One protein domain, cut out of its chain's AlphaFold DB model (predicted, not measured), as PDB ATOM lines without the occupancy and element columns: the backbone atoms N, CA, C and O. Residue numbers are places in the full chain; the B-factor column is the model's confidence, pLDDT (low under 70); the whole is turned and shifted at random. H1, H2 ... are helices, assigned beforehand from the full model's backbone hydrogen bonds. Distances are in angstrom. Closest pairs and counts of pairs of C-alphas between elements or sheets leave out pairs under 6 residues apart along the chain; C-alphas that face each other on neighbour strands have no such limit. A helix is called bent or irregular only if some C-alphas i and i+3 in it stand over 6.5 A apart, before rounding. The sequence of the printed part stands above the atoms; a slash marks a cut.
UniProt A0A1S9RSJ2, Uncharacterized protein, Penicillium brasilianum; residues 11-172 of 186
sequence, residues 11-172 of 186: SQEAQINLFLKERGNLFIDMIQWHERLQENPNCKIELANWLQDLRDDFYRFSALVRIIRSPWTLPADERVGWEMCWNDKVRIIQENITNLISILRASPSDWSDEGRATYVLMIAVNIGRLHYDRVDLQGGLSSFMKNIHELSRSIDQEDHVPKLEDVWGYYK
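AT A GLANCE: This is residues 11 to 172 of the 186 residues of an uncharacterized protein of Penicillium brasilianum (UniProt A0A1S9RSJ2). Four long helices, H1, H2, H4 and H5, stand side by side in an elongated up-and-down bundle, joined round in a ring of contacts from H1 to H2, H4, H5 and back to H1. H6, the bundle's fifth member, slants over H1 and H5 on one side; H7 stands crosswise near H5 and touches no helix, and the short H3 packs on the first turns of H1. The printed part has 162 residues, with seven named helices in the order H1 to H7 and no named strand, and its class is all helix. It is compact, with a radius of gyration of the C-alphas of 16.6 A and spans of 52 by 34 by 29 A.

HOW THE PARTS SIT: The longest helix, H4, residues 76 to 105, touches H2, residues 41 to 62, at a shallow tilt of 19 degrees, opposite ways, closest at the C-alphas of Ala 48 and Ile 101, 4.9 A apart. With residues 93 to 104 alone, H4 touches H5, residues 113 to 128, in a hairpin; the C-alphas of Ile 93 and Ile 123 are closest, 6.5 A. H5 touches the hub H1, residues 11 to 39, at a shallow tilt of 14 degrees, opposite ways, closest at the C-alphas of His 34 and Ala 117, 4.9 A. H1 and H2 form a hairpin at 16 degrees, with the C-alphas of Leu 37 and Cys 43 closest at 6.3 A. H1 and H4 are apart. H6, residues 140 to 158, forms a hairpin with H5 at a steep tilt of 43 degrees, closest at the C-alphas of Val 125 and Ser 152, 5.4 A. H6 touches H1 the same way at 37 degrees, a tilt only just steep, with the C-alphas of Gly 24 and Ile 148 closest at 6.5 A. H3, residues 65 to 68, touches residues 12 to 16 of H1; the C-alphas of Ile 16 and Ile 68 are closest, 5.7 A. H7, residues 161 to 172, is close to H5 but not clearly touching, with the C-alphas of Met 122 and Leu 164 closest at 7.0 A. Every O i to N i+4 pair is within hydrogen-bond range in H1, H4, H5 and H6, against 13 of 18 in H2 and 7 of 8 in H7; H3 is too short for one.

IN THESE COORDINATES: H4 is 43.7 A long, H1 42.1 A, H2 30.7 A, H6 26.6 A and H5 23.0 A. H2 is irregular, with C-alphas 42 and 45 7.4 A apart, and has a kink of 40 degrees near residue 56. C-alpha 11 begins H1 at (2.936, 28.367, -24.134), and C-alpha 172 ends H7 at (-21.744, 44.608, 2.166).

THE WHOLE: The C-alphas of Thr 73 and Pro 108 are the two farthest apart, 52.7 A. The printed part has no cut, and the link from H5 to H6, 11 residues, is long. Mean pLDDT of the printed part is 75.4; 55 residues are under 70, among them 59 to 74, 131 to 144 and 156 to 172.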
ATOM      1  N   SER A  11       2.460  27.068 -24.626       67.69
ATOM      2  CA  SER A  11       2.936  28.367 -24.134       67.69
ATOM      3  C   SER A  11       1.922  29.077 -23.230       67.69
ATOM      4  O   SER A  11       2.321  29.706 -22.255       67.69
ATOM      5  N   GLN A  12       0.625  28.954 -23.518       66.94
ATOM      6  CA  GLN A  12      -0.450  29.471 -22.669       66.94
ATOM      7  C   GLN A  12      -0.618  28.609 -21.413       66.94
ATOM      8  O   GLN A  12      -0.772  29.151 -20.326       66.94
ATOM      9  N   GLU A  13      -0.505  27.283 -21.536       68.75
ATOM     10  CA  GLU A  13      -0.537  26.353 -20.399       68.75
ATOM     11  C   GLU A  13       0.584  26.651 -19.391       68.75
ATOM     12  O   GLU A  13       0.338  26.735 -18.190       68.75
ATOM     13  N   ALA A  14       1.805  26.913 -19.866       72.69
ATOM     14  CA  ALA A  14       2.915  27.315 -19.004       72.69
ATOM     15  C   ALA A  14       2.633  28.625 -18.243       72.69
ATOM     16  O   ALA A  14       2.967  28.730 -17.064       72.69
ATOM     17  N   GLN A  15       1.990  29.607 -18.885       72.69
ATOM     18  CA  GLN A  15       1.615  30.876 -18.250       72.69
ATOM     19  C   GLN A  15       0.473  30.709 -17.242       72.69
ATOM     20  O   GLN A  15       0.517  31.310 -16.172       72.69
ATOM     21  N   ILE A  16      -0.511  29.859 -17.549       71.44
ATOM     22  CA  ILE A  16      -1.581  29.473 -16.619       71.44
ATOM     23  C   ILE A  16      -0.981  28.798 -15.380       71.44
ATOM     24  O   ILE A  16      -1.305  29.171 -14.256       71.44
ATOM     25  N   ASN A  17      -0.076  27.838 -15.577       74.19
ATOM     26  CA  ASN A  17       0.563  27.107 -14.485       74.19
ATOM     27  C   ASN A  17       1.426  28.021 -13.613       74.19
ATOM     28  O   ASN A  17       1.392  27.901 -12.388       74.19
ATOM     29  N   LEU A  18       2.172  28.943 -14.233       77.44
ATOM     30  CA  LEU A  18       2.952  29.952 -13.523       77.44
ATOM     31  C   LEU A  18       2.044  30.835 -12.664       77.44
ATOM     32  O   LEU A  18       2.242  30.900 -11.455       77.44
ATOM     33  N   PHE A  19       0.999  31.406 -13.265       78.19
ATOM     34  CA  PHE A  19       0.029  32.247 -12.568       78.19
ATOM     35  C   PHE A  19      -0.600  31.527 -11.362       78.19
ATOM     36  O   PHE A  19      -0.674  32.073 -10.260       78.19
ATOM     37  N   LEU A  20      -1.050  30.283 -11.550       77.19
ATOM     38  CA  LEU A  20      -1.691  29.505 -10.487       77.19
ATOM     39  C   LEU A  20      -0.721  29.182  -9.353       77.19
ATOM     40  O   LEU A  20      -1.098  29.281  -8.185       77.19
ATOM     41  N   LYS A  21       0.522  28.831  -9.693       79.31
ATOM     42  CA  LYS A  21       1.569  28.545  -8.715       79.31
ATOM     43  C   LYS A  21       1.952  29.791  -7.921       79.31
ATOM     44  O   LYS A  21       2.009  29.715  -6.702       79.31
ATOM     45  N   GLU A  22       2.171  30.923  -8.582       81.69
ATOM     46  CA  GLU A  22       2.499  32.191  -7.918       81.69
ATOM     47  C   GLU A  22       1.383  32.621  -6.972       81.69
ATOM     48  O   GLU A  22       1.645  32.918  -5.812       81.69
ATOM     49  N   ARG A  23       0.123  32.540  -7.409       80.25
ATOM     50  CA  ARG A  23      -1.028  32.814  -6.542       80.25
ATOM     51  C   ARG A  23      -1.089  31.882  -5.331       80.25
ATOM     52  O   ARG A  23      -1.341  32.344  -4.223       80.25
ATOM     53  N   GLY A  24      -0.905  30.578  -5.539       77.31
ATOM     54  CA  GLY A  24      -0.908  29.610  -4.444       77.31
ATOM     55  C   GLY A  24       0.236  29.854  -3.461       77.31
ATOM     56  O   GLY A  24       0.019  29.781  -2.258       77.31
ATOM     57  N   ASN A  25       1.420  30.224  -3.951       82.88
ATOM     58  CA  ASN A  25       2.540  30.618  -3.099       82.88
ATOM     59  C   ASN A  25       2.213  31.883  -2.296       82.88
ATOM     60  O   ASN A  25       2.376  31.868  -1.087       82.88
ATOM     61  N   LEU A  26       1.652  32.923  -2.925       87.69
ATOM     62  CA  LEU A  26       1.245  34.153  -2.233       87.69
ATOM     63  C   LEU A  26       0.217  33.900  -1.124       87.69
ATOM     64  O   LEU A  26       0.270  34.530  -0.071       87.69
ATOM     65  N   PHE A  27      -0.718  32.975  -1.349       85.88
ATOM     66  CA  PHE A  27      -1.660  32.537  -0.322       85.88
ATOM     67  C   PHE A  27      -0.938  31.914   0.883       85.88
ATOM     68  O   PHE A  27      -1.224  32.279   2.020       85.88
ATOM     69  N   ILE A  28       0.013  31.007   0.638       82.31
ATOM     70  CA  ILE A  28       0.801  30.363   1.696       82.31
ATOM     71  C   ILE A  28       1.696  31.379   2.418       82.31
ATOM     72  O   ILE A  28       1.729  31.377   3.646       82.31
ATOM     73  N   ASP A  29       2.355  32.277   1.686       89.62
ATOM     74  CA  ASP A  29       3.201  33.327   2.259       89.62
ATOM     75  C   ASP A  29       2.389  34.232   3.200       89.62
ATOM     76  O   ASP A  29       2.851  34.568   4.286       89.62
ATOM     77  N   MET A  30       1.149  34.585   2.834       91.25
ATOM     78  CA  MET A  30       0.251  35.342   3.716       91.25
ATOM     79  C   MET A  30      -0.101  34.577   4.998       91.25
ATOM     80  O   MET A  30      -0.136  35.180   6.068       91.25
ATOM     81  N   ILE A  31      -0.337  33.262   4.927       86.00
ATOM     82  CA  ILE A  31      -0.582  32.437   6.125       86.00
ATOM     83  C   ILE A  31       0.660  32.422   7.027       86.00
ATOM     84  O   ILE A  31       0.550  32.644   8.228       86.00
ATOM     85  N   GLN A  32       1.849  32.254   6.452       86.19
ATOM     86  CA  GLN A  32       3.102  32.295   7.214       86.19
ATOM     87  C   GLN A  32       3.340  33.671   7.848       86.19
ATOM     88  O   GLN A  32       3.809  33.773   8.981       86.19
ATOM     89  N   TRP A  33       2.986  34.751   7.146       93.62
ATOM     90  CA  TRP A  33       3.029  36.103   7.697       93.62
ATOM     91  C   TRP A  33       2.044  36.307   8.842       93.62
ATOM     92  O   TRP A  33       2.381  36.996   9.803       93.62
ATOM     93  N   HIS A  34       0.852  35.712   8.759       90.81
ATOM     94  CA  HIS A  34      -0.106  35.707   9.856       90.81
ATOM     95  C   HIS A  34       0.493  35.052  11.108       90.81
ATOM     96  O   HIS A  34       0.553  35.704  12.151       90.81
ATOM     97  N   GLU A  35       0.997  33.821  10.988       86.94
ATOM     98  CA  GLU A  35       1.608  33.073  12.098       86.94
ATOM     99  C   GLU A  35       2.788  33.852  12.699       86.94
ATOM    100  O   GLU A  35       2.846  34.113  13.901       86.94
ATOM    101  N   ARG A  36       3.690  34.347  11.842       90.94
ATOM    102  CA  ARG A  36       4.859  35.127  12.263       90.94
ATOM    103  C   ARG A  36       4.483  36.422  12.984       90.94
ATOM    104  O   ARG A  36       5.187  36.831  13.908       90.94
ATOM    105  N   LEU A  37       3.410  37.092  12.561       89.31
ATOM    106  CA  LEU A  37       2.945  38.321  13.202       89.31
ATOM    107  C   LEU A  37       2.298  38.042  14.565       89.31
ATOM    108  O   LEU A  37       2.476  38.853  15.474       89.31
ATOM    109  N   GLN A  38       1.606  36.908  14.724       86.56
ATOM    110  CA  GLN A  38       1.083  36.465  16.023       86.56
ATOM    111  C   GLN A  38       2.210  36.153  17.013       86.56
ATOM    112  O   GLN A  38       2.142  36.562  18.170       86.56
ATOM    113  N   GLU A  39       3.257  35.462  16.561       89.56
ATOM    114  CA  GLU A  39       4.397  35.092  17.406       89.56
ATOM    115  C   GLU A  39       5.309  36.283  17.730       89.56
ATOM    116  O   GLU A  39       5.864  36.376  18.828       89.56
ATOM    117  N   ASN A  40       5.490  37.199  16.775       92.06
ATOM    118  CA  ASN A  40       6.391  38.337  16.912       92.06
ATOM    119  C   ASN A  40       5.827  39.613  16.257       92.06
ATOM    120  O   ASN A  40       6.158  39.924  15.105       92.06
ATOM    121  N   PRO A  41       5.088  40.442  17.019       89.44
ATOM    122  CA  PRO A  41       4.513  41.694  16.523       89.44
ATOM    123  C   PRO A  41       5.524  42.726  15.995       89.44
ATOM    124  O   PRO A  41       5.165  43.633  15.238       89.44
ATOM    125  N   ASN A  42       6.807  42.600  16.352       89.94
ATOM    126  CA  ASN A  42       7.847  43.520  15.886       89.94
ATOM    127  C   ASN A  42       8.165  43.354  14.390       89.94
ATOM    128  O   ASN A  42       8.772  44.249  13.802       89.94
ATOM    129  N   CYS A  43       7.722  42.268  13.743       93.56
ATOM    130  CA  CYS A  43       7.908  42.070  12.304       93.56
ATOM    131  C   CYS A  43       6.987  42.949  11.426       93.56
ATOM    132  O   CYS A  43       7.110  42.936  10.203       93.56
ATOM    133  N   LYS A  44       6.108  43.775  12.020       93.00
ATOM    134  CA  LYS A  44       5.114  44.598  11.302       93.00
ATOM    135  C   LYS A  44       5.678  45.499  10.197       93.00
ATOM    136  O   LYS A  44       5.027  45.682   9.175       93.00
ATOM    137  N   ILE A  45       6.877  46.063  10.380       94.56
ATOM    138  CA  ILE A  45       7.503  46.934   9.369       94.56
ATOM    139  C   ILE A  45       8.025  46.115   8.188       94.56
ATOM    140  O   ILE A  45       7.907  46.546   7.045       94.56
ATOM    141  N   GLU A  46       8.562  44.925   8.456       96.50
ATOM    142  CA  GLU A  46       9.002  43.992   7.422       96.50
ATOM    143  C   GLU A  46       7.810  43.518   6.585       96.50
ATOM    144  O   GLU A  46       7.841  43.627   5.361       96.50
ATOM    145  N   LEU A  47       6.716  43.127   7.249       96.25
ATOM    146  CA  LEU A  47       5.457  42.787   6.591       96.25
ATOM    147  C   LEU A  47       4.923  43.960   5.754       96.25
ATOM    148  O   LEU A  47       4.536  43.772   4.607       96.25
ATOM    149  N   ALA A  48       4.941  45.186   6.285       96.12
ATOM    150  CA  ALA A  48       4.477  46.365   5.554       96.12
ATOM    151  C   ALA A  48       5.327  46.693   4.314       96.12
ATOM    152  O   ALA A  48       4.818  47.320   3.387       96.12
ATOM    153  N   ASN A  49       6.610  46.325   4.299       96.00
ATOM    154  CA  ASN A  49       7.463  46.461   3.116       96.00
ATOM    155  C   ASN A  49       7.154  45.357   2.097       96.00
ATOM    156  O   ASN A  49       6.931  45.654   0.932       96.00
ATOM    157  N   TRP A  50       7.036  44.107   2.545       96.00
ATOM    158  CA  TRP A  50       6.670  42.996   1.663       96.00
ATOM    159  C   TRP A  50       5.292  43.198   1.007       96.00
ATOM    160  O   TRP A  50       5.126  42.988  -0.192       96.00
ATOM    161  N   LEU A  51       4.307  43.685   1.769       95.31
ATOM    162  CA  LEU A  51       2.976  44.028   1.260       95.31
ATOM    163  C   LEU A  51       3.011  45.169   0.238       95.31
ATOM    164  O   LEU A  51       2.199  45.192  -0.685       95.31
ATOM    165  N   GLN A  52       3.925  46.123   0.416       94.50
ATOM    166  CA  GLN A  52       4.109  47.246  -0.496       94.50
ATOM    167  C   GLN A  52       4.606  46.749  -1.860       94.50
ATOM    168  O   GLN A  52       3.998  47.084  -2.876       94.50
ATOM    169  N   ASP A  53       5.615  45.876  -1.864       92.12
ATOM    170  CA  ASP A  53       6.125  45.236  -3.080       92.12
ATOM    171  C   ASP A  53       5.032  44.386  -3.754       92.12
ATOM    172  O   ASP A  53       4.764  44.523  -4.949       92.12
ATOM    173  N   LEU A  54       4.310  43.577  -2.967       90.75
ATOM    174  CA  LEU A  54       3.199  42.765  -3.463       90.75
ATOM    175  C   LEU A  54       2.116  43.613  -4.137       90.75
ATOM    176  O   LEU A  54       1.623  43.244  -5.203       90.75
ATOM    177  N   ARG A  55       1.712  44.728  -3.517       89.81
ATOM    178  CA  ARG A  55       0.666  45.616  -4.041       89.81
ATOM    179  C   ARG A  55       1.032  46.148  -5.422       89.81
ATOM    180  O   ARG A  55       0.168  46.184  -6.303       89.81
ATOM    181  N   ASP A  56       2.284  46.568  -5.576       84.94
ATOM    182  CA  ASP A  56       2.791  47.189  -6.795       84.94
ATOM    183  C   ASP A  56       2.916  46.151  -7.932       84.94
ATOM    184  O   ASP A  56       2.606  46.460  -9.086       84.94
ATOM    185  N   ASP A  57       3.224  44.890  -7.608       82.06
ATOM    186  CA  ASP A  57       3.316  43.791  -8.582       82.06
ATOM    187  C   ASP A  57       1.979  43.075  -8.880       82.06
ATOM    188  O   ASP A  57       1.855  42.346  -9.873       82.06
ATOM    189  N   PHE A  58       0.933  43.298  -8.080       78.50
ATOM    190  CA  PHE A  58      -0.310  42.515  -8.133       78.50
ATOM    191  C   PHE A  58      -1.059  42.593  -9.486       78.50
ATOM    192  O   PHE A  58      -1.664  41.614  -9.947       78.50
ATOM    193  N   TYR A  59      -0.988  43.737 -10.180       69.19
ATOM    194  CA  TYR A  59      -1.602  43.912 -11.507       69.19
ATOM    195  C   TYR A  59      -0.926  43.074 -12.592       69.19
ATOM    196  O   TYR A  59      -1.591  42.619 -13.527       69.19
ATOM    197  N   ARG A  60       0.386  42.843 -12.475       68.38
ATOM    198  CA  ARG A  60       1.165  42.131 -13.491       68.38
ATOM    199  C   ARG A  60       0.704  40.683 -13.623       68.38
ATOM    200  O   ARG A  60       0.537  40.193 -14.738       68.38
ATOM    201  N   PHE A  61       0.417  40.038 -12.496       63.53
ATOM    202  CA  PHE A  61      -0.128  38.682 -12.466       63.53
ATOM    203  C   PHE A  61      -1.592  38.650 -12.918       63.53
ATOM    204  O   PHE A  61      -1.998  37.764 -13.667       63.53
ATOM    205  N   SER A  62      -2.369  39.673 -12.561       64.56
ATOM    206  CA  SER A  62      -3.779  39.803 -12.951       64.56
ATOM    207  C   SER A  62      -3.991  40.008 -14.460       64.56
ATOM    208  O   SER A  62      -5.046  39.657 -14.988       64.56
ATOM    209  N   ALA A  63      -2.987  40.504 -15.189       65.88
ATOM    210  CA  ALA A  63      -3.037  40.627 -16.648       65.88
ATOM    211  C   ALA A  63      -3.021  39.265 -17.374       65.88
ATOM    212  O   ALA A  63      -3.543  39.153 -18.489       65.88
ATOM    213  N   LEU A  64      -2.474  38.213 -16.746       68.31
ATOM    214  CA  LEU A  64      -2.394  36.875 -17.342       68.31
ATOM    215  C   LEU A  64      -3.764  36.205 -17.466       68.31
ATOM    216  O   LEU A  64      -3.929  35.300 -18.279       68.31
ATOM    217  N   VAL A  65      -4.783  36.677 -16.749       69.56
ATOM    218  CA  VAL A  65      -6.097  36.021 -16.730       69.56
ATOM    219  C   VAL A  65      -6.831  36.097 -18.064       69.56
ATOM    220  O   VAL A  65      -7.535  35.155 -18.440       69.56
ATOM    221  N   ARG A  66      -6.584  37.154 -18.847       68.69
ATOM    222  CA  ARG A  66      -7.055  37.240 -20.238       68.69
ATOM    223  C   ARG A  66      -6.515  36.088 -21.087       68.69
ATOM    224  O   ARG A  66      -7.221  35.595 -21.960       68.69
ATOM    225  N   ILE A  67      -5.296  35.625 -20.808       66.44
ATOM    226  CA  ILE A  67      -4.670  34.493 -21.500       66.44
ATOM    227  C   ILE A  67      -5.294  33.178 -21.029       66.44
ATOM    228  O   ILE A  67      -5.704  32.380 -21.872       66.44
ATOM    229  N   ILE A  68      -5.461  33.001 -19.711       64.25
ATOM    230  CA  ILE A  68      -6.093  31.818 -19.093       64.25
ATOM    231  C   ILE A  68      -7.476  31.545 -19.698       64.25
ATOM    232  O   ILE A  68      -7.849  30.396 -19.931       64.25
ATOM    233  N   ARG A  69      -8.234  32.609 -19.975       65.88
ATOM    234  CA  ARG A  69      -9.601  32.521 -20.498       65.88
ATOM    235  C   ARG A  69      -9.734  32.765 -21.991       65.88
ATOM    236  O   ARG A  69     -10.843  32.680 -22.508       65.88
ATOM    237  N   SER A  70      -8.635  33.020 -22.698       65.50
ATOM    238  CA  SER A  70      -8.656  33.169 -24.157       65.50
ATOM    239  C   SER A  70      -9.307  31.991 -24.912       65.50
ATOM    240  O   SER A  70      -9.933  32.251 -25.940       65.50
ATOM    241  N   PRO A  71      -9.275  30.730 -24.415       59.62
ATOM    242  CA  PRO A  71      -9.980  29.614 -25.049       59.62
ATOM    243  C   PRO A  71     -11.489  29.572 -24.763       59.62
ATOM    244  O   PRO A  71     -12.190  28.731 -25.323       59.62
ATOM    245  N   TRP A  72     -12.007  30.406 -23.855       66.19
ATOM    246  CA  TRP A  72     -13.406  30.349 -23.441       66.19
ATOM    247  C   TRP A  72     -14.233  31.144 -24.444       66.19
ATOM    248  O   TRP A  72     -14.177  32.373 -24.494       66.19
ATOM    249  N   THR A  73     -15.016  30.439 -25.256       63.91
ATOM    250  CA  THR A  73     -15.999  31.038 -26.163       63.91
ATOM    251  C   THR A  73     -17.170  31.585 -25.352       63.91
ATOM    252  O   THR A  73     -18.230  30.970 -25.273       63.91
ATOM    253  N   LEU A  74     -16.942  32.715 -24.689       63.50
ATOM    254  CA  LEU A  74     -17.969  33.486 -24.005       63.50
ATOM    255  C   LEU A  74     -18.545  34.538 -24.972       63.50
ATOM    256  O   LEU A  74     -17.777  35.157 -25.727       63.50
ATOM    257  N   PRO A  75     -19.867  34.775 -24.944       74.81
ATOM    258  CA  PRO A  75     -20.488  35.963 -25.524       74.81
ATOM    259  C   PRO A  75     -19.765  37.263 -25.118       74.81
ATOM    260  O   PRO A  75     -19.066  37.326 -24.105       74.81
ATOM    261  N   ALA A  76     -19.844  38.306 -25.949       76.25
ATOM    262  CA  ALA A  76     -19.080  39.541 -25.732       76.25
ATOM    263  C   ALA A  76     -19.451  40.262 -24.420       76.25
ATOM    264  O   ALA A  76     -18.567  40.723 -23.707       76.25
ATOM    265  N   ASP A  77     -20.736  40.298 -24.093       70.69
ATOM    266  CA  ASP A  77     -21.309  40.813 -22.849       70.69
ATOM    267  C   ASP A  77     -20.850  40.021 -21.616       70.69
ATOM    268  O   ASP A  77     -20.412  40.616 -20.632       70.69
ATOM    269  N   GLU A  78     -20.842  38.687 -21.689       68.88
ATOM    270  CA  GLU A  78     -20.327  37.842 -20.604       68.88
ATOM    271  C   GLU A  78     -18.824  38.053 -20.361       68.88
ATOM    272  O   GLU A  78     -18.368  38.036 -19.215       68.88
ATOM    273  N   ARG A  79     -18.039  38.287 -21.423       69.06
ATOM    274  CA  ARG A  79     -16.609  38.622 -21.296       69.06
ATOM    275  C   ARG A  79     -16.402  39.943 -20.568       69.06
ATOM    276  O   ARG A  79     -15.592  39.987 -19.647       69.06
ATOM    277  N   VAL A  80     -17.150  40.982 -20.943       70.44
ATOM    278  CA  VAL A  80     -17.065  42.310 -20.314       70.44
ATOM    279  C   VAL A  80     -17.482  42.246 -18.845       70.44
ATOM    280  O   VAL A  80     -16.737  42.708 -17.981       70.44
ATOM    281  N   GLY A  81     -18.623  41.620 -18.539       69.38
ATOM    282  CA  GLY A  81     -19.092  41.478 -17.159       69.38
ATOM    283  C   GLY A  81     -18.100  40.714 -16.279       69.38
ATOM    284  O   GLY A  81     -17.884  41.062 -15.117       69.38
ATOM    285  N   TRP A  82     -17.430  39.705 -16.840       72.81
ATOM    286  CA  TRP A  82     -16.401  38.971 -16.118       72.81
ATOM    287  C   TRP A  82     -15.114  39.783 -15.905       72.81
ATOM    288  O   TRP A  82     -14.578  39.765 -14.798       72.81
ATOM    289  N   GLU A  83     -14.624  40.496 -16.924       73.62
ATOM    290  CA  GLU A  83     -13.440  41.360 -16.794       73.62
ATOM    291  C   GLU A  83     -13.656  42.439 -15.725       73.62
ATOM    292  O   GLU A  83     -12.772  42.663 -14.899       73.62
ATOM    293  N   MET A  84     -14.850  43.039 -15.677       71.75
ATOM    294  CA  MET A  84     -15.233  43.968 -14.610       71.75
ATOM    295  C   MET A  84     -15.176  43.302 -13.233       71.75
ATOM    296  O   MET A  84     -14.465  43.779 -12.354       71.75
ATOM    297  N   CYS A  85     -15.835  42.149 -13.065       73.81
ATOM    298  CA  CYS A  85     -15.836  41.419 -11.796       73.81
ATOM    299  C   CYS A  85     -14.421  41.025 -11.336       73.81
ATOM    300  O   CYS A  85     -14.112  41.068 -10.145       73.81
ATOM    301  N   TRP A  86     -13.548  40.634 -12.267       79.19
ATOM    302  CA  TRP A  86     -12.154  40.324 -11.963       79.19
ATOM    303  C   TRP A  86     -11.391  41.561 -11.485       79.19
ATOM    304  O   TRP A  86     -10.757  41.515 -10.431       79.19
ATOM    305  N   ASN A  87     -11.485  42.664 -12.230       78.81
ATOM    306  CA  ASN A  87     -10.826  43.918 -11.879       78.81
ATOM    307  C   ASN A  87     -11.303  44.443 -10.521       78.81
ATOM    308  O   ASN A  87     -10.478  44.876  -9.722       78.81
ATOM    309  N   ASP A  88     -12.597  44.325 -10.218       81.06
ATOM    310  CA  ASP A  88     -13.145  44.706  -8.915       81.06
ATOM    311  C   ASP A  88     -12.573  43.860  -7.774       81.06
ATOM    312  O   ASP A  88     -12.146  44.406  -6.759       81.06
ATOM    313  N   LYS A  89     -12.483  42.534  -7.942       81.88
ATOM    314  CA  LYS A  89     -11.865  41.656  -6.930       81.88
ATOM    315  C   LYS A  89     -10.395  42.001  -6.692       81.88
ATOM    316  O   LYS A  89      -9.952  42.038  -5.546       81.88
ATOM    317  N   VAL A  90      -9.646  42.258  -7.763       83.56
ATOM    318  CA  VAL A  90      -8.232  42.662  -7.699       83.56
ATOM    319  C   VAL A  90      -8.081  44.001  -6.977       83.56
ATOM    320  O   VAL A  90      -7.257  44.108  -6.069       83.56
ATOM    321  N   ARG A  91      -8.916  44.987  -7.320       85.50
ATOM    322  CA  ARG A  91      -8.949  46.302  -6.671       85.50
ATOM    323  C   ARG A  91      -9.209  46.178  -5.169       85.50
ATOM    324  O   ARG A  91      -8.435  46.715  -4.385       85.50
ATOM    325  N   ILE A  92     -10.224  45.410  -4.767       84.69
ATOM    326  CA  ILE A  92     -10.564  45.186  -3.349       84.69
ATOM    327  C   ILE A  92      -9.386  44.560  -2.585       84.69
ATOM    328  O   ILE A  92      -9.101  44.939  -1.449       84.69
ATOM    329  N   ILE A  93      -8.660  43.613  -3.189       88.44
ATOM    330  CA  ILE A  93      -7.464  43.028  -2.561       88.44
ATOM    331  C   ILE A  93      -6.378  44.091  -2.357       88.44
ATOM    332  O   ILE A  93      -5.810  44.176  -1.270       88.44
ATOM    333  N   GLN A  94      -6.104  44.922  -3.363       89.94
ATOM    334  CA  GLN A  94      -5.099  45.985  -3.258       89.94
ATOM    335  C   GLN A  94      -5.475  47.070  -2.245       89.94
ATOM    336  O   GLN A  94      -4.598  47.590  -1.551       89.94
ATOM    337  N   GLU A  95      -6.761  47.400  -2.134       89.50
ATOM    338  CA  GLU A  95      -7.283  48.308  -1.111       89.50
ATOM    339  C   GLU A  95      -7.053  47.732   0.288       89.50
ATOM    340  O   GLU A  95      -6.476  48.405   1.140       89.50
ATOM    341  N   ASN A  96      -7.378  46.454   0.499       90.44
ATOM    342  CA  ASN A  96      -7.112  45.768   1.763       90.44
ATOM    343  C   ASN A  96      -5.614  45.716   2.102       90.44
ATOM    344  O   ASN A  96      -5.235  45.962   3.247       90.44
ATOM    345  N   ILE A  97      -4.751  45.459   1.115       94.38
ATOM    346  CA  ILE A  97      -3.293  45.515   1.294       94.38
ATOM    347  C   ILE A  97      -2.855  46.930   1.698       94.38
ATOM    348  O   ILE A  97      -2.094  47.095   2.650       94.38
ATOM    349  N   THR A  98      -3.360  47.961   1.020       94.44
ATOM    350  CA  THR A  98      -3.036  49.368   1.313       94.44
ATOM    351  C   THR A  98      -3.470  49.765   2.723       94.44
ATOM    352  O   THR A  98      -2.695  50.382   3.460       94.44
ATOM    353  N   ASN A  99      -4.672  49.357   3.126       92.75
ATOM    354  CA  ASN A  99      -5.198  49.582   4.467       92.75
ATOM    355  C   ASN A  99      -4.324  48.908   5.525       92.75
ATOM    356  O   ASN A  99      -3.932  49.549   6.502       92.75
ATOM    357  N   LEU A 100      -3.943  47.648   5.307       94.50
ATOM    358  CA  LEU A 100      -3.080  46.929   6.234       94.50
ATOM    359  C   LEU A 100      -1.687  47.567   6.343       94.50
ATOM    360  O   LEU A 100      -1.180  47.723   7.452       94.50
ATOM    361  N   ILE A 101      -1.083  48.007   5.233       95.50
ATOM    362  CA  ILE A 101       0.192  48.745   5.259       95.50
ATOM    363  C   ILE A 101       0.073  49.994   6.142       95.50
ATOM    364  O   ILE A 101       0.953  50.243   6.970       95.50
ATOM    365  N   SER A 102      -1.013  50.759   5.996       94.12
ATOM    366  CA  SER A 102      -1.280  51.938   6.828       94.12
ATOM    367  C   SER A 102      -1.372  51.567   8.314       94.12
ATOM    368  O   SER A 102      -0.669  52.145   9.145       94.12
ATOM    369  N   ILE A 103      -2.145  50.524   8.645       93.00
ATOM    370  CA  ILE A 103      -2.321  50.020  10.016       93.00
ATOM    371  C   ILE A 103      -0.989  49.581  10.642       93.00
ATOM    372  O   ILE A 103      -0.724  49.887  11.807       93.00
ATOM    373  N   LEU A 104      -0.144  48.871   9.888       93.38
ATOM    374  CA  LEU A 104       1.150  48.364  10.361       93.38
ATOM    375  C   LEU A 104       2.165  49.489  10.612       93.38
ATOM    376  O   LEU A 104       3.014  49.363  11.500       93.38
ATOM    377  N   ARG A 105       2.083  50.581   9.840       94.12
ATOM    378  CA  ARG A 105       2.978  51.744   9.947       94.12
ATOM    379  C   ARG A 105       2.501  52.793  10.952       94.12
ATOM    380  O   ARG A 105       3.320  53.598  11.392       94.12
ATOM    381  N   ALA A 106       1.224  52.791  11.327       89.44
ATOM    382  CA  ALA A 106       0.679  53.731  12.298       89.44
ATOM    383  C   ALA A 106       1.358  53.598  13.677       89.44
ATOM    384  O   ALA A 106       1.580  52.497  14.195       89.44
ATOM    385  N   SER A 107       1.687  54.740  14.284       80.31
ATOM    386  CA  SER A 107       2.192  54.826  15.654       80.31
ATOM    387  C   SER A 107       1.672  56.108  16.327       80.31
ATOM    388  O   SER A 107       2.016  57.196  15.860       80.31
ATOM    389  N   PRO A 108       0.867  56.008  17.405       77.25
ATOM    390  CA  PRO A 108       0.270  54.780  17.945       77.25
ATOM    391  C   PRO A 108      -0.736  54.152  16.961       77.25
ATOM    392  O   PRO A 108      -1.187  54.801  16.023       77.25
ATOM    393  N   SER A 109      -1.044  52.868  17.142       76.81
ATOM    394  CA  SER A 109      -2.022  52.143  16.323       76.81
ATOM    395  C   SER A 109      -3.165  51.689  17.219       76.81
ATOM    396  O   SER A 109      -2.911  51.099  18.267       76.81
ATOM    397  N   ASP A 110      -4.400  51.928  16.780       83.06
ATOM    398  CA  ASP A 110      -5.614  51.501  17.490       83.06
ATOM    399  C   ASP A 110      -5.890  49.994  17.337       83.06
ATOM    400  O   ASP A 110      -6.781  49.441  17.975       83.06
ATOM    401  N   TRP A 111      -5.119  49.308  16.488       86.81
ATOM    402  CA  TRP A 111      -5.282  47.884  16.213       86.81
ATOM    403  C   TRP A 111      -4.441  47.034  17.159       86.81
ATOM    404  O   TRP A 111      -3.234  47.263  17.288       86.81
ATOM    405  N   SER A 112      -5.053  46.000  17.740       88.06
ATOM    406  CA  SER A 112      -4.330  44.944  18.451       88.06
ATOM    407  C   SER A 112      -3.476  44.119  17.486       88.06
ATOM    408  O   SER A 112      -3.775  44.025  16.294       88.06
ATOM    409  N   ASP A 113      -2.418  43.489  17.996       85.88
ATOM    410  CA  ASP A 113      -1.552  42.632  17.176       85.88
ATOM    411  C   ASP A 113      -2.326  41.434  16.599       85.88
ATOM    412  O   ASP A 113      -2.178  41.113  15.420       85.88
ATOM    413  N   GLU A 114      -3.250  40.866  17.379       84.75
ATOM    414  CA  GLU A 114      -4.198  39.849  16.914       84.75
ATOM    415  C   GLU A 114      -5.069  40.369  15.760       84.75
ATOM    416  O   GLU A 114      -5.212  39.694  14.744       84.75
ATOM    417  N   GLY A 115      -5.606  41.591  15.871       84.69
ATOM    418  CA  GLY A 115      -6.422  42.201  14.820       84.69
ATOM    419  C   GLY A 115      -5.646  42.400  13.518       84.69
ATOM    420  O   GLY A 115      -6.167  42.118  12.439       84.69
ATOM    421  N   ARG A 116      -4.375  42.816  13.603       88.94
ATOM    422  CA  ARG A 116      -3.497  42.935  12.426       88.94
ATOM    423  C   ARG A 116      -3.231  41.572  11.791       88.94
ATOM    424  O   ARG A 116      -3.302  41.455  10.571       88.94
ATOM    425  N   ALA A 117      -2.976  40.544  12.599       86.88
ATOM    426  CA  ALA A 117      -2.767  39.186  12.108       86.88
ATOM    427  C   ALA A 117      -4.029  38.611  11.445       86.88
ATOM    428  O   ALA A 117      -3.933  38.019  10.372       86.88
ATOM    429  N   THR A 118      -5.221  38.824  12.008       84.75
ATOM    430  CA  THR A 118      -6.485  38.429  11.359       84.75
ATOM    431  C   THR A 118      -6.694  39.156  10.026       84.75
ATOM    432  O   THR A 118      -7.149  38.543   9.061       84.75
ATOM    433  N   TYR A 119      -6.305  40.432   9.921       88.75
ATOM    434  CA  TYR A 119      -6.373  41.172   8.655       88.75
ATOM    435  C   TYR A 119      -5.509  40.504   7.566       88.75
ATOM    436  O   TYR A 119      -5.959  40.350   6.430       88.75
ATOM    437  N   VAL A 120      -4.302  40.033   7.905       91.06
ATOM    438  CA  VAL A 120      -3.451  39.273   6.968       91.06
ATOM    439  C   VAL A 120      -4.192  38.045   6.423       91.06
ATOM    440  O   VAL A 120      -4.222  37.838   5.208       91.06
ATOM    441  N   LEU A 121      -4.863  37.270   7.285       87.06
ATOM    442  CA  LEU A 121      -5.641  36.102   6.848       87.06
ATOM    443  C   LEU A 121      -6.820  36.465   5.954       87.06
ATOM    444  O   LEU A 121      -7.084  35.756   4.984       87.06
ATOM    445  N   MET A 122      -7.507  37.577   6.220       86.00
ATOM    446  CA  MET A 122      -8.571  38.050   5.331       86.00
ATOM    447  C   MET A 122      -8.045  38.282   3.908       86.00
ATOM    448  O   MET A 122      -8.682  37.888   2.928       86.00
ATOM    449  N   ILE A 123      -6.867  38.901   3.781       89.12
ATOM    450  CA  ILE A 123      -6.230  39.123   2.479       89.12
ATOM    451  C   ILE A 123      -5.850  37.780   1.841       89.12
ATOM    452  O   ILE A 123      -6.132  37.581   0.657       89.12
ATOM    453  N   ALA A 124      -5.294  36.844   2.618       88.06
ATOM    454  CA  ALA A 124      -4.989  35.491   2.153       88.06
ATOM    455  C   ALA A 124      -6.234  34.821   1.550       88.06
ATOM    456  O   ALA A 124      -6.223  34.412   0.390       88.06
ATOM    457  N   VAL A 125      -7.346  34.788   2.288       83.50
ATOM    458  CA  VAL A 125      -8.615  34.199   1.833       83.50
ATOM    459  C   VAL A 125      -9.113  34.866   0.550       83.50
ATOM    460  O   VAL A 125      -9.540  34.171  -0.373       83.50
ATOM    461  N   ASN A 126      -9.009  36.191   0.427       83.56
ATOM    462  CA  ASN A 126      -9.397  36.892  -0.800       83.56
ATOM    463  C   ASN A 126      -8.552  36.481  -2.014       83.56
ATOM    464  O   ASN A 126      -9.102  36.264  -3.096       83.56
ATOM    465  N   ILE A 127      -7.240  36.306  -1.837       84.19
ATOM    466  CA  ILE A 127      -6.334  35.796  -2.878       84.19
ATOM    467  C   ILE A 127      -6.692  34.344  -3.241       84.19
ATOM    468  O   ILE A 127      -6.803  34.003  -4.426       84.19
ATOM    469  N   GLY A 128      -6.933  33.496  -2.235       75.38
ATOM    470  CA  GLY A 128      -7.341  32.100  -2.412       75.38
ATOM    471  C   GLY A 128      -8.663  31.962  -3.174       75.38
ATOM    472  O   GLY A 128      -8.786  31.123  -4.066       75.38
ATOM    473  N   ARG A 129      -9.619  32.859  -2.901       73.31
ATOM    474  CA  ARG A 129     -10.949  32.919  -3.526       73.31
ATOM    475  C   ARG A 129     -10.971  33.469  -4.946       73.31
ATOM    476  O   ARG A 129     -12.043  33.488  -5.548       73.31
ATOM    477  N   LEU A 130      -9.865  33.915  -5.533       76.50
ATOM    478  CA  LEU A 130      -9.873  34.289  -6.951       76.50
ATOM    479  C   LEU A 130     -10.303  33.064  -7.792       76.50
ATOM    480  O   LEU A 130      -9.654  32.025  -7.778       76.50
ATOM    481  N   HIS A 131     -11.466  33.137  -8.450       62.09
ATOM    482  CA  HIS A 131     -12.140  31.959  -9.028       62.09
ATOM    483  C   HIS A 131     -11.466  31.465 -10.322       62.09
ATOM    484  O   HIS A 131     -11.346  32.233 -11.281       62.09
ATOM    485  N   TYR A 132     -11.141  30.162 -10.382       60.22
ATOM    486  CA  TYR A 132     -10.520  29.493 -11.545       60.22
ATOM    487  C   TYR A 132     -11.149  28.149 -11.937       60.22
ATOM    488  O   TYR A 132     -10.548  27.400 -12.703       60.22
ATOM    489  N   ASP A 133     -12.370  27.867 -11.483       52.12
ATOM    490  CA  ASP A 133     -13.042  26.551 -11.528       52.12
ATOM    491  C   ASP A 133     -13.201  25.876 -12.908       52.12
ATOM    492  O   ASP A 133     -13.776  24.796 -12.993       52.12
ATOM    493  N   ARG A 134     -12.723  26.472 -14.007       52.50
ATOM    494  CA  ARG A 134     -12.816  25.903 -15.365       52.50
ATOM    495  C   ARG A 134     -11.476  25.565 -16.021       52.50
ATOM    496  O   ARG A 134     -11.466  25.244 -17.206       52.50
ATOM    497  N   VAL A 135     -10.352  25.663 -15.312       54.69
ATOM    498  CA  VAL A 135      -9.082  25.149 -15.845       54.69
ATOM    499  C   VAL A 135      -8.963  23.679 -15.452       54.69
ATOM    500  O   VAL A 135      -8.809  23.377 -14.270       54.69
ATOM    501  N   ASP A 136      -9.027  22.769 -16.429       56.28
ATOM    502  CA  ASP A 136      -8.697  21.354 -16.216       56.28
ATOM    503  C   ASP A 136      -7.189  21.231 -15.961       56.28
ATOM    504  O   ASP A 136      -6.370  21.150 -16.877       56.28
ATOM    505  N   LEU A 137      -6.810  21.279 -14.684       59.56
ATOM    506  CA  LEU A 137      -5.427  21.124 -14.253       59.56
ATOM    507  C   LEU A 137      -5.048  19.645 -14.258       59.56
ATOM    508  O   LEU A 137      -5.733  18.815 -13.659       59.56
ATOM    509  N   GLN A 138      -3.914  19.323 -14.875       57.53
ATOM    510  CA  GLN A 138      -3.348  17.976 -14.849       57.53
ATOM    511  C   GLN A 138      -2.218  17.858 -13.816       57.53
ATOM    512  O   GLN A 138      -1.484  18.808 -13.539       57.53
ATOM    513  N   GLY A 139      -2.057  16.658 -13.253       58.88
ATOM    514  CA  GLY A 139      -0.923  16.315 -12.390       58.88
ATOM    515  C   GLY A 139      -0.880  17.072 -11.055       58.88
ATOM    516  O   GLY A 139      -1.908  17.449 -10.495       58.88
ATOM    517  N   GLY A 140       0.331  17.282 -10.526       50.84
ATOM    518  CA  GLY A 140       0.551  17.810  -9.171       50.84
ATOM    519  C   GLY A 140       0.006  19.222  -8.914       50.84
ATOM    520  O   GLY A 140      -0.286  19.557  -7.769       50.84
ATOM    521  N   LEU A 141      -0.198  20.032  -9.959       66.25
ATOM    522  CA  LEU A 141      -0.780  21.371  -9.817       66.25
ATOM    523  C   LEU A 141      -2.277  21.318  -9.475       66.25
ATOM    524  O   LEU A 141      -2.764  22.162  -8.730       66.25
ATOM    525  N   SER A 142      -2.991  20.302  -9.964       65.00
ATOM    526  CA  SER A 142      -4.405  20.082  -9.643       65.00
ATOM    527  C   SER A 142      -4.599  19.817  -8.148       65.00
ATOM    528  O   SER A 142      -5.393  20.484  -7.485       65.00
ATOM    529  N   SER A 143      -3.792  18.910  -7.586       66.88
ATOM    530  CA  SER A 143      -3.791  18.612  -6.150       66.88
ATOM    531  C   SER A 143      -3.386  19.823  -5.310       66.88
ATOM    532  O   SER A 143      -4.032  20.108  -4.307       66.88
ATOM    533  N   PHE A 144      -2.364  20.570  -5.739       67.38
ATOM    534  CA  PHE A 144      -1.950  21.799  -5.065       67.38
ATOM    535  C   PHE A 144      -3.090  22.822  -4.998       67.38
ATOM    536  O   PHE A 144      -3.431  23.294  -3.917       67.38
ATOM    537  N   MET A 145      -3.741  23.116  -6.127       71.56
ATOM    538  CA  MET A 145      -4.817  24.107  -6.153       71.56
ATOM    539  C   MET A 145      -6.060  23.664  -5.383       71.56
ATOM    540  O   MET A 145      -6.713  24.495  -4.752       71.56
ATOM    541  N   LYS A 146      -6.365  22.362  -5.385       71.19
ATOM    542  CA  LYS A 146      -7.429  21.798  -4.553       71.19
ATOM    543  C   LYS A 146      -7.157  22.043  -3.065       71.19
ATOM    544  O   LYS A 146      -8.044  22.545  -2.381       71.19
ATOM    545  N   ASN A 147      -5.934  21.788  -2.601       68.12
ATOM    546  CA  ASN A 147      -5.550  22.032  -1.210       68.12
ATOM    547  C   ASN A 147      -5.655  23.520  -0.840       68.12
ATOM    548  O   ASN A 147      -6.157  23.841   0.231       68.12
ATOM    549  N   ILE A 148      -5.242  24.432  -1.729       72.00
ATOM    550  CA  ILE A 148      -5.390  25.883  -1.513       72.00
ATOM    551  C   ILE A 148      -6.866  26.266  -1.357       72.00
ATOM    552  O   ILE A 148      -7.216  27.014  -0.447       72.00
ATOM    553  N   HIS A 149      -7.751  25.749  -2.215       71.94
ATOM    554  CA  HIS A 149      -9.184  26.031  -2.122       71.94
ATOM    555  C   HIS A 149      -9.820  25.435  -0.858       71.94
ATOM    556  O   HIS A 149     -10.663  26.084  -0.240       71.94
ATOM    557  N   GLU A 150      -9.438  24.218  -0.471       72.19
ATOM    558  CA  GLU A 150      -9.924  23.571   0.753       72.19
ATOM    559  C   GLU A 150      -9.454  24.320   2.002       72.19
ATOM    560  O   GLU A 150     -10.279  24.638   2.853       72.19
ATOM    561  N   LEU A 151      -8.175  24.695   2.067       66.19
ATOM    562  CA  LEU A 151      -7.615  25.465   3.175       66.19
ATOM    563  C   LEU A 151      -8.224  26.869   3.254       66.19
ATOM    564  O   LEU A 151      -8.645  27.294   4.322       66.19
ATOM    565  N   SER A 152      -8.370  27.569   2.124       75.62
ATOM    566  CA  SER A 152      -9.058  28.865   2.090       75.62
ATOM    567  C   SER A 152     -10.506  28.766   2.571       75.62
ATOM    568  O   SER A 152     -10.998  29.718   3.170       75.62
ATOM    569  N   ARG A 153     -11.199  27.655   2.287       75.62
ATOM    570  CA  ARG A 153     -12.571  27.415   2.751       75.62
ATOM    571  C   ARG A 153     -12.613  27.065   4.240       75.62
ATOM    572  O   ARG A 153     -13.513  27.533   4.918       75.62
ATOM    573  N   SER A 154     -11.662  26.276   4.734       72.19
ATOM    574  CA  SER A 154     -11.539  25.950   6.161       72.19
ATOM    575  C   SER A 154     -11.243  27.209   6.984       72.19
ATOM    576  O   SER A 154     -11.985  27.479   7.917       72.19
ATOM    577  N   ILE A 155     -10.306  28.076   6.573       70.50
ATOM    578  CA  ILE A 155     -10.014  29.356   7.262       70.50
ATOM    579  C   ILE A 155     -11.247  30.275   7.321       70.50
ATOM    580  O   ILE A 155     -11.493  30.951   8.319       70.50
ATOM    581  N   ASP A 156     -12.038  30.292   6.251       68.12
ATOM    582  CA  ASP A 156     -13.294  31.045   6.166       68.12
ATOM    583  C   ASP A 156     -14.394  30.468   7.080       68.12
ATOM    584  O   ASP A 156     -15.289  31.200   7.492       68.12
ATOM    585  N   GLN A 157     -14.325  29.177   7.423       68.94
ATOM    586  CA  GLN A 157     -15.323  28.461   8.226       68.94
ATOM    587  C   GLN A 157     -14.929  28.265   9.699       68.94
ATOM    588  O   GLN A 157     -15.829  28.181  10.533       68.94
ATOM    589  N   GLU A 158     -13.636  28.163  10.025       57.31
ATOM    590  CA  GLU A 158     -13.179  27.663  11.328       57.31
ATOM    591  C   GLU A 158     -13.110  28.727  12.431       57.31
ATOM    592  O   GLU A 158     -13.541  28.405  13.527       57.31
ATOM    593  N   ASP A 159     -12.685  29.981  12.203       45.22
ATOM    594  CA  ASP A 159     -12.438  30.888  13.357       45.22
ATOM    595  C   ASP A 159     -12.542  32.403  13.095       45.22
ATOM    596  O   ASP A 159     -12.232  33.234  13.959       45.22
ATOM    597  N   HIS A 160     -12.993  32.820  11.910       49.16
ATOM    598  CA  HIS A 160     -12.983  34.241  11.542       49.16
ATOM    599  C   HIS A 160     -14.318  34.805  11.077       49.16
ATOM    600  O   HIS A 160     -14.370  35.999  10.807       49.16
ATOM    601  N   VAL A 161     -15.401  34.019  11.057       46.75
ATOM    602  CA  VAL A 161     -16.712  34.477  10.562       46.75
ATOM    603  C   VAL A 161     -17.166  35.789  11.223       46.75
ATOM    604  O   VAL A 161     -17.432  36.708  10.466       46.75
ATOM    605  N   PRO A 162     -17.132  35.996  12.558       45.38
ATOM    606  CA  PRO A 162     -17.596  37.262  13.139       45.38
ATOM    607  C   PRO A 162     -16.677  38.460  12.836       45.38
ATOM    608  O   PRO A 162     -17.155  39.544  12.532       45.38
ATOM    609  N   LYS A 163     -15.347  38.275  12.872       41.38
ATOM    610  CA  LYS A 163     -14.369  39.358  12.616       41.38
ATOM    611  C   LYS A 163     -14.275  39.714  11.132       41.38
ATOM    612  O   LYS A 163     -14.091  40.876  10.782       41.38
ATOM    613  N   LEU A 164     -14.398  38.712  10.261       40.00
ATOM    614  CA  LEU A 164     -14.563  38.903   8.829       40.00
ATOM    615  C   LEU A 164     -15.917  39.566   8.577       40.00
ATOM    616  O   LEU A 164     -15.936  40.538   7.847       40.00
ATOM    617  N   GLU A 165     -17.022  39.130   9.184       44.00
ATOM    618  CA  GLU A 165     -18.343  39.762   9.035       44.00
ATOM    619  C   GLU A 165     -18.404  41.201   9.557       44.00
ATOM    620  O   GLU A 165     -19.119  41.990   8.957       44.00
ATOM    621  N   ASP A 166     -17.634  41.592  10.575       41.41
ATOM    622  CA  ASP A 166     -17.528  42.997  11.003       41.41
ATOM    623  C   ASP A 166     -16.797  43.856   9.955       41.41
ATOM    624  O   ASP A 166     -17.236  44.957   9.617       41.41
ATOM    625  N   VAL A 167     -15.703  43.343   9.379       38.72
ATOM    626  CA  VAL A 167     -14.964  44.035   8.310       38.72
ATOM    627  C   VAL A 167     -15.745  44.015   6.990       38.72
ATOM    628  O   VAL A 167     -15.786  45.019   6.288       38.72
ATOM    629  N   TRP A 168     -16.409  42.908   6.653       37.56
ATOM    630  CA  TRP A 168     -17.225  42.741   5.446       37.56
ATOM    631  C   TRP A 168     -18.584  43.422   5.563       37.56
ATOM    632  O   TRP A 168     -19.077  43.918   4.558       37.56
ATOM    633  N   GLY A 169     -19.193  43.467   6.745       36.03
ATOM    634  CA  GLY A 169     -20.460  44.142   7.030       36.03
ATOM    635  C   GLY A 169     -20.365  45.641   6.783       36.03
ATOM    636  O   GLY A 169     -21.294  46.222   6.237       36.03
ATOM    637  N   TYR A 170     -19.189  46.228   7.023       33.97
ATOM    638  CA  TYR A 170     -18.878  47.600   6.623       33.97
ATOM    639  C   TYR A 170     -18.958  47.827   5.096       33.97
ATOM    640  O   TYR A 170     -19.302  48.919   4.663       33.97
ATOM    641  N   TYR A 171     -18.692  46.804   4.269       31.86
ATOM    642  CA  TYR A 171     -18.675  46.907   2.797       31.86
ATOM    643  C   TYR A 171     -19.881  46.257   2.089       31.86
ATOM    644  O   TYR A 171     -20.156  46.554   0.923       31.86
ATOM    645  N   LYS A 172     -20.611  45.351   2.751       30.70
ATOM    646  CA  LYS A 172     -21.744  44.608   2.166       30.70
ATOM    647  C   LYS A 172     -22.947  45.515   1.893       30.70
ATOM    648  O   LYS A 172     -23.682  45.260   0.938       30.70
TER     649      LYS A 172